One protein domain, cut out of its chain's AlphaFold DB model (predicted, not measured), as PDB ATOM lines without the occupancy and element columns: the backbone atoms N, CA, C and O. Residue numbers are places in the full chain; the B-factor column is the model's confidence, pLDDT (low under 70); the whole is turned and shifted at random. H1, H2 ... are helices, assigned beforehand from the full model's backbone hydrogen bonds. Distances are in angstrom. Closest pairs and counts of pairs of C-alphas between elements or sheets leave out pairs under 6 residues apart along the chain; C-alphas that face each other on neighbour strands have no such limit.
ATOM      1  N   ASN A   9       8.149 -37.722  -9.683       64.56
ATOM      2  CA  ASN A   9       7.628 -36.415 -10.099       64.56
ATOM      3  C   ASN A   9       8.604 -35.709 -11.053       64.56
ATOM      4  O   ASN A   9       8.188 -35.056 -12.012       64.56
ATOM      5  N   ASP A  10       9.908 -35.871 -10.812       70.88
ATOM      6  CA  ASP A  10      10.951 -35.288 -11.654       70.88
ATOM      7  C   ASP A  10      10.881 -35.865 -13.094       70.88
ATOM      8  O   ASP A  10      11.000 -35.116 -14.062       70.88
ATOM      9  N   SER A  11      10.555 -37.154 -13.270       81.31
ATOM     10  CA  SER A  11      10.411 -37.769 -14.603       81.31
ATOM     11  C   SER A  11       9.134 -37.365 -15.355       81.31
ATOM     12  O   SER A  11       9.174 -37.167 -16.570       81.31
ATOM     13  N   GLU A  12       8.003 -37.196 -14.662       82.81
ATOM     14  CA  GLU A  12       6.755 -36.714 -15.275       82.81
ATOM     15  C   GLU A  12       6.873 -35.267 -15.762       82.81
ATOM     16  O   GLU A  12       6.399 -34.934 -16.852       82.81
ATOM     17  N   THR A  13       7.537 -34.413 -14.976       85.50
ATOM     18  CA  THR A  13       7.802 -33.029 -15.384       85.50
ATOM     19  C   THR A  13       8.736 -32.977 -16.589       85.50
ATOM     20  O   THR A  13       8.398 -32.319 -17.570       85.50
ATOM     21  N   GLU A  14       9.836 -33.736 -16.596       89.88
ATOM     22  CA  GLU A  14      10.749 -33.808 -17.746       89.88
ATOM     23  C   GLU A  14      10.040 -34.303 -19.019       89.88
ATOM     24  O   GLU A  14      10.220 -33.749 -20.107       89.88
ATOM     25  N   TYR A  15       9.194 -35.328 -18.892       90.94
ATOM     26  CA  TYR A  15       8.407 -35.845 -20.007       90.94
ATOM     27  C   TYR A  15       7.452 -34.786 -20.566       90.94
ATOM     28  O   TYR A  15       7.370 -34.598 -21.782       90.94
ATOM     29  N   PHE A  16       6.763 -34.054 -19.688       93.25
ATOM     30  CA  PHE A  16       5.879 -32.971 -20.099       93.25
ATOM     31  C   PHE A  16       6.635 -31.836 -20.800       93.25
ATOM     32  O   PHE A  16       6.166 -31.349 -21.830       93.25
ATOM     33  N   GLU A  17       7.814 -31.451 -20.302       93.50
ATOM     34  CA  GLU A  17       8.652 -30.430 -20.942       93.50
ATOM     35  C   GLU A  17       9.031 -30.822 -22.376       93.50
ATOM     36  O   GLU A  17       8.899 -30.004 -23.285       93.50
ATOM     37  N   LYS A  18       9.399 -32.089 -22.615       93.94
ATOM     38  CA  LYS A  18       9.705 -32.587 -23.970       93.94
ATOM     39  C   LYS A  18       8.489 -32.553 -24.896       93.94
ATOM     40  O   LYS A  18       8.611 -32.182 -26.064       93.94
ATOM     41  N   ILE A  19       7.300 -32.901 -24.395       93.62
ATOM     42  CA  ILE A  19       6.060 -32.775 -25.181       93.62
ATOM     43  C   ILE A  19       5.771 -31.303 -25.484       93.62
ATOM     44  O   ILE A  19       5.356 -30.975 -26.599       93.62
ATOM     45  N   TYR A  20       5.988 -30.407 -24.521       94.38
ATOM     46  CA  TYR A  20       5.785 -28.982 -24.736       94.38
ATOM     47  C   TYR A  20       6.740 -28.431 -25.794       94.38
ATOM     48  O   TYR A  20       6.276 -27.772 -26.723       94.38
ATOM     49  N   GLU A  21       8.026 -28.768 -25.734       94.06
ATOM     50  CA  GLU A  21       9.007 -28.405 -26.760       94.06
ATOM     51  C   GLU A  21       8.582 -28.901 -28.150       94.06
ATOM     52  O   GLU A  21       8.514 -28.119 -29.102       94.06
ATOM     53  N   PHE A  22       8.167 -30.168 -28.255       93.06
ATOM     54  CA  PHE A  22       7.640 -30.724 -29.501       93.06
ATOM     55  C   PHE A  22       6.408 -29.953 -30.005       93.06
ATOM     56  O   PHE A  22       6.302 -29.649 -31.193       93.06
ATOM     57  N   SER A  23       5.492 -29.581 -29.105       90.88
ATOM     58  CA  SER A  23       4.279 -28.823 -29.442       90.88
ATOM     59  C   SER A  23       4.577 -27.436 -30.024       90.88
ATOM     60  O   SER A  23       3.809 -26.960 -30.870       90.88
ATOM     61  N   GLN A  24       5.674 -26.805 -29.584       91.94
ATOM     62  CA  GLN A  24       6.153 -25.526 -30.107       91.94
ATOM     63  C   GLN A  24       6.832 -25.711 -31.464       91.94
ATOM     64  O   GLN A  24       6.580 -24.927 -32.376       91.94
ATOM     65  N   LEU A  25       7.613 -26.785 -31.634       93.56
ATOM     66  CA  LEU A  25       8.278 -27.098 -32.900       93.56
ATOM     67  C   LEU A  25       7.276 -27.303 -34.045       93.56
ATOM     68  O   LEU A  25       7.470 -26.782 -35.140       93.56
ATOM     69  N   VAL A  26       6.174 -28.010 -33.785       90.06
ATOM     70  CA  VAL A  26       5.094 -28.209 -34.772       90.06
ATOM     71  C   VAL A  26       4.113 -27.031 -34.842       90.06
ATOM     72  O   VAL A  26       3.099 -27.113 -35.534       90.06
ATOM     73  N   ASN A  27       4.389 -25.947 -34.110       87.81
ATOM     74  CA  ASN A  27       3.581 -24.734 -34.031       87.81
ATOM     75  C   ASN A  27       2.082 -25.005 -33.787       87.81
ATOM     76  O   ASN A  27       1.199 -24.409 -34.405       87.81
ATOM     77  N   SER A  28       1.776 -25.921 -32.862       84.44
ATOM     78  CA  SER A  28       0.397 -26.335 -32.541       84.44
ATOM     79  C   SER A  28      -0.459 -25.228 -31.899       84.44
ATOM     80  O   SER A  28      -1.679 -25.388 -31.738       84.44
ATOM     81  N   GLY A  29       0.172 -24.121 -31.489       86.25
ATOM     82  CA  GLY A  29      -0.470 -22.990 -30.819       86.25
ATOM     83  C   GLY A  29      -1.117 -23.361 -29.481       86.25
ATOM     84  O   GLY A  29      -2.120 -22.755 -29.097       86.25
ATOM     85  N   LEU A  30      -0.639 -24.424 -28.827       89.44
ATOM     86  CA  LEU A  30      -1.083 -24.840 -27.498       89.44
ATOM     87  C   LEU A  30      -0.179 -24.194 -26.445       89.44
ATOM     88  O   LEU A  30       1.045 -24.307 -26.508       89.44
ATOM     89  N   ASP A  31      -0.782 -23.514 -25.475       91.38
ATOM     90  CA  ASP A  31      -0.086 -23.073 -24.272       91.38
ATOM     91  C   ASP A  31       0.111 -24.251 -23.303       91.38
ATOM     92  O   ASP A  31      -0.549 -25.291 -23.413       91.38
ATOM     93  N   ARG A  32       1.009 -24.084 -22.325       91.88
ATOM     94  CA  ARG A  32       1.347 -25.134 -21.348       91.88
ATOM     95  C   ARG A  32       0.118 -25.675 -20.613       91.88
ATOM     96  O   ARG A  32       0.023 -26.882 -20.404       91.88
ATOM     97  N   SER A  33      -0.836 -24.817 -20.258       92.69
ATOM     98  CA  SER A  33      -2.022 -25.231 -19.502       92.69
ATOM     99  C   SER A  33      -2.941 -26.098 -20.359       92.69
ATOM    100  O   SER A  33      -3.348 -27.181 -19.932       92.69
ATOM    101  N   THR A  34      -3.212 -25.667 -21.594       91.81
ATOM    102  CA  THR A  34      -4.034 -26.438 -22.536       91.81
ATOM    103  C   THR A  34      -3.371 -27.766 -22.890       91.81
ATOM    104  O   THR A  34      -4.038 -28.797 -22.875       91.81
ATOM    105  N   LEU A  35      -2.058 -27.780 -23.137       93.81
ATOM    106  CA  LEU A  35      -1.329 -29.016 -23.419       93.81
ATOM    107  C   LEU A  35      -1.393 -30.001 -22.241       93.81
ATOM    108  O   LEU A  35      -1.653 -31.183 -22.456       93.81
ATOM    109  N   SER A  36      -1.220 -29.523 -21.003       94.31
ATOM    110  CA  SER A  36      -1.344 -30.353 -19.796       94.31
ATOM    111  C   SER A  36      -2.727 -30.995 -19.690       94.31
ATOM    112  O   SER A  36      -2.844 -32.191 -19.416       94.31
ATOM    113  N   LEU A  37      -3.784 -30.232 -19.978       94.06
ATOM    114  CA  LEU A  37      -5.142 -30.762 -20.002       94.06
ATOM    115  C   LEU A  37      -5.321 -31.814 -21.107       94.06
ATOM    116  O   LEU A  37      -5.890 -32.872 -20.849       94.06
ATOM    117  N   CYS A  38      -4.801 -31.569 -22.311       94.06
ATOM    118  CA  CYS A  38      -4.851 -32.537 -23.407       94.06
ATOM    119  C   CYS A  38      -4.150 -33.852 -23.049       94.06
ATOM    120  O   CYS A  38      -4.711 -34.913 -23.300       94.06
ATOM    121  N   VAL A  39      -2.973 -33.794 -22.421       93.19
ATOM    122  CA  VAL A  39      -2.247 -34.991 -21.966       93.19
ATOM    123  C   VAL A  39      -3.088 -35.791 -20.970       93.19
ATOM    124  O   VAL A  39      -3.238 -36.998 -21.142       93.19
ATOM    125  N   LYS A  40      -3.720 -35.130 -19.991       94.06
ATOM    126  CA  LYS A  40      -4.613 -35.793 -19.024       94.06
ATOM    127  C   LYS A  40      -5.827 -36.443 -19.691       94.06
ATOM    128  O   LYS A  40      -6.206 -37.552 -19.328       94.06
ATOM    129  N   LEU A  41      -6.428 -35.780 -20.680       94.00
ATOM    130  CA  LEU A  41      -7.561 -36.331 -21.430       94.00
ATOM    131  C   LEU A  41      -7.152 -37.566 -22.241       94.00
ATOM    132  O   LEU A  41      -7.861 -38.570 -22.225       94.00
ATOM    133  N   LEU A  42      -5.994 -37.519 -22.905       93.94
ATOM    134  CA  LEU A  42      -5.450 -38.657 -23.651       93.94
ATOM    135  C   LEU A  42      -5.136 -39.840 -22.723       93.94
ATOM    136  O   LEU A  42      -5.490 -40.973 -23.040       93.94
ATOM    137  N   GLN A  43      -4.544 -39.582 -21.552       92.44
ATOM    138  CA  GLN A  43      -4.309 -40.601 -20.519       92.44
ATOM    139  C   GLN A  43      -5.617 -41.203 -19.981       92.44
ATOM    140  O   GLN A  43      -5.664 -42.387 -19.665       92.44
ATOM    141  N   GLY A  44      -6.692 -40.410 -19.929       94.44
ATOM    142  CA  GLY A  44      -8.043 -40.861 -19.587       94.44
ATOM    143  C   GLY A  44      -8.760 -41.654 -20.688       94.44
ATOM    144  O   GLY A  44      -9.922 -42.009 -20.509       94.44
ATOM    145  N   GLY A  45      -8.106 -41.922 -21.824       94.75
ATOM    146  CA  GLY A  45      -8.664 -42.712 -22.925       94.75
ATOM    147  C   GLY A  45      -9.439 -41.905 -23.968       94.75
ATOM    148  O   GLY A  45     -10.093 -42.488 -24.835       94.75
ATOM    149  N   VAL A  46      -9.376 -40.570 -23.929       96.56
ATOM    150  CA  VAL A  46      -9.960 -39.741 -24.989       96.56
ATOM    151  C   VAL A  46      -9.172 -39.945 -26.282       96.56
ATOM    152  O   VAL A  46      -7.948 -39.848 -26.309       96.56
ATOM    153  N   ALA A  47      -9.877 -40.195 -27.384       94.88
ATOM    154  CA  ALA A  47      -9.240 -40.378 -28.680       94.88
ATOM    155  C   ALA A  47      -8.618 -39.059 -29.206       94.88
ATOM    156  O   ALA A  47      -9.254 -38.000 -29.134       94.88
ATOM    157  N   PRO A  48      -7.415 -39.105 -29.812       93.12
ATOM    158  CA  PRO A  48      -6.681 -37.907 -30.226       93.12
ATOM    159  C   PRO A  48      -7.364 -37.136 -31.362       93.12
ATOM    160  O   PRO A  48      -7.369 -35.906 -31.356       93.12
ATOM    161  N   VAL A  49      -7.984 -37.837 -32.319       94.81
ATOM    162  CA  VAL A  49      -8.638 -37.204 -33.477       94.81
ATOM    163  C   VAL A  49      -9.873 -36.384 -33.060       94.81
ATOM    164  O   VAL A  49      -9.933 -35.199 -33.399       94.81
ATOM    165  N   PRO A  50     -10.834 -36.925 -32.279       94.44
ATOM    166  CA  PRO A  50     -11.931 -36.122 -31.736       94.44
ATOM    167  C   PRO A  50     -11.468 -34.929 -30.893       94.44
ATOM    168  O   PRO A  50     -12.025 -33.839 -31.029       94.44
ATOM    169  N   LEU A  51     -10.428 -35.101 -30.067       93.94
ATOM    170  CA  LEU A  51      -9.888 -34.025 -29.234       93.94
ATOM    171  C   LEU A  51      -9.304 -32.882 -30.080       93.94
ATOM    172  O   LEU A  51      -9.591 -31.712 -29.825       93.94
ATOM    173  N   ALA A  52      -8.538 -33.205 -31.125       92.50
ATOM    174  CA  ALA A  52      -7.996 -32.212 -32.051       92.50
ATOM    175  C   ALA A  52      -9.106 -31.435 -32.781       92.50
ATOM    176  O   ALA A  52      -9.041 -30.205 -32.901       92.50
ATOM    177  N   ASN A  53     -10.161 -32.134 -33.214       94.19
ATOM    178  CA  ASN A  53     -11.327 -31.515 -33.842       94.19
ATOM    179  C   ASN A  53     -12.039 -30.556 -32.880       94.19
ATOM    180  O   ASN A  53     -12.367 -29.429 -33.261       94.19
ATOM    181  N   PHE A  54     -12.227 -30.966 -31.626       94.00
ATOM    182  CA  PHE A  54     -12.838 -30.139 -30.588       94.00
ATOM    183  C   PHE A  54     -12.039 -28.854 -30.322       94.00
ATOM    184  O   PHE A  54     -12.600 -27.761 -30.387       94.00
ATOM    185  N   LEU A  55     -10.720 -28.951 -30.121       91.50
ATOM    186  CA  LEU A  55      -9.854 -27.782 -29.902       91.50
ATOM    187  C   LEU A  55      -9.863 -26.826 -31.099       91.50
ATOM    188  O   LEU A  55      -9.891 -25.605 -30.936       91.50
ATOM    189  N   THR A  56      -9.872 -27.376 -32.314       91.81
ATOM    190  CA  THR A  56      -9.951 -26.583 -33.545       91.81
ATOM    191  C   THR A  56     -11.268 -25.813 -33.616       91.81
ATOM    192  O   THR A  56     -11.264 -24.617 -33.910       91.81
ATOM    193  N   ARG A  57     -12.393 -26.457 -33.281       92.81
ATOM    194  CA  ARG A  57     -13.705 -25.801 -33.217       92.81
ATOM    195  C   ARG A  57     -13.758 -24.710 -32.153       92.81
ATOM    196  O   ARG A  57     -14.214 -23.615 -32.462       92.81
ATOM    197  N   LEU A  58     -13.241 -24.957 -30.949       90.81
ATOM    198  CA  LEU A  58     -13.194 -23.944 -29.887       90.81
ATOM    199  C   LEU A  58     -12.404 -22.698 -30.304       90.81
ATOM    200  O   LEU A  58     -12.842 -21.573 -30.070       90.81
ATOM    201  N   ARG A  59     -11.260 -22.878 -30.975       88.94
ATOM    202  CA  ARG A  59     -10.461 -21.756 -31.493       88.94
ATOM    203  C   ARG A  59     -11.188 -20.969 -32.582       88.94
ATOM    204  O   ARG A  59     -11.061 -19.749 -32.626       88.94
ATOM    205  N   GLN A  60     -11.940 -21.651 -33.448       89.31
ATOM    206  CA  GLN A  60     -12.776 -21.002 -34.462       89.31
ATOM    207  C   GLN A  60     -13.899 -20.188 -33.814       89.31
ATOM    208  O   GLN A  60     -14.074 -19.032 -34.169       89.31
ATOM    209  N   LEU A  61     -14.604 -20.757 -32.832       88.50
ATOM    210  CA  LEU A  61     -15.666 -20.069 -32.091       88.50
ATOM    211  C   LEU A  61     -15.144 -18.782 -31.443       88.50
ATOM    212  O   LEU A  61     -15.677 -17.714 -31.717       88.50
ATOM    213  N   LYS A  62     -14.028 -18.865 -30.710       86.31
ATOM    214  CA  LYS A  62     -13.389 -17.695 -30.087       86.31
ATOM    215  C   LYS A  62     -12.986 -16.621 -31.105       86.31
ATOM    216  O   LYS A  62     -13.078 -15.431 -30.820       86.31
ATOM    217  N   ARG A  63     -12.505 -17.022 -32.288       85.62
ATOM    218  CA  ARG A  63     -12.180 -16.078 -33.368       85.62
ATOM    219  C   ARG A  63     -13.443 -15.396 -33.891       85.62
ATOM    220  O   ARG A  63     -13.447 -14.183 -34.035       85.62
ATOM    221  N   ASN A  64     -14.494 -16.170 -34.131       83.25
ATOM    222  CA  ASN A  64     -15.754 -15.674 -34.675       83.25
ATOM    223  C   ASN A  64     -16.495 -14.757 -33.690       83.25
ATOM    224  O   ASN A  64     -17.169 -13.836 -34.127       83.25
TER     225      ASN A  64
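What this domain is: This is residues 9 to 64 of the 77 residues of an uncharacterized protein of Trichuris muris (UniProt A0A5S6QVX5). Three helices make an open zigzag: the short helix H2 is in the middle, while the two long ones, H1 and H3, lie on different sides of it and run out to the far ends of an elongated shape. H2 and H3 form a V that is closed near Leu 42 and Pro 48, and H1 passes the beginning of H2 steeply, with residues 9 to 15 of H1 and 56 to 64 of H3 sticking out. The printed part has 56 residues with three named helices, H1, H2 and H3 in that order along the chain, and no named strand; the class is all helix. The whole is only just compact, close to loose, with a radius of gyration of the C-alphas of 12.2 A, and the C-alphas span 40 by 25 by 16 A.

Where its parts are: H1, residues 9 to 25, measures 24.6 A from first to last C-alpha; it begins at C-alpha 9 at (7.628, -36.415, -10.099). H3, residues 48 to 64, also has 17 residues and measures 24.4 A, ending at C-alpha 64 at (-15.754, -15.674, -34.675). Between them along the chain is H2, residues 32 to 43, which measures 16.5 A and begins at C-alpha 32 at (1.347, -25.134, -21.348).

How they stand to each other: H1 and H2 only just touch, with 3 pairs of C-alphas within 8 A. The closest C-alphas of the two are those of Tyr 20 and Arg 32, 6.8 A apart. H1 touches H2 with residues 16 to 20 alone, and H2 touches H1 with residues 32 to 36 alone. The two helices run opposite ways at a steep tilt of 69.5 degrees, only just short of about perpendicular. H2 and H3 are close but not clearly touching, and their closest C-alphas, those of Leu 42 and Pro 48, are 6.7 A apart. They run opposite ways at a shallow tilt of 34 degrees, only just short of steep. H1 and H3 are apart. In H1, H2 and H3 every pair of O i and N i+4 is within hydrogen-bond range.

The domain as a whole: The two C-alphas farthest apart are those of Asp 10 and Asn 64, at 40.3 A. Without the stretches that stand free, the body has 40 residues and spans 23 by 18 by 13 A. The printed part has no cut. The link from H1 to H2, with 6 residues, is short, and the link from H2 to H3, with 4 residues, is tight. The mean pLDDT of the printed part is 90.6, and residue 9 is the one printed residue under 70.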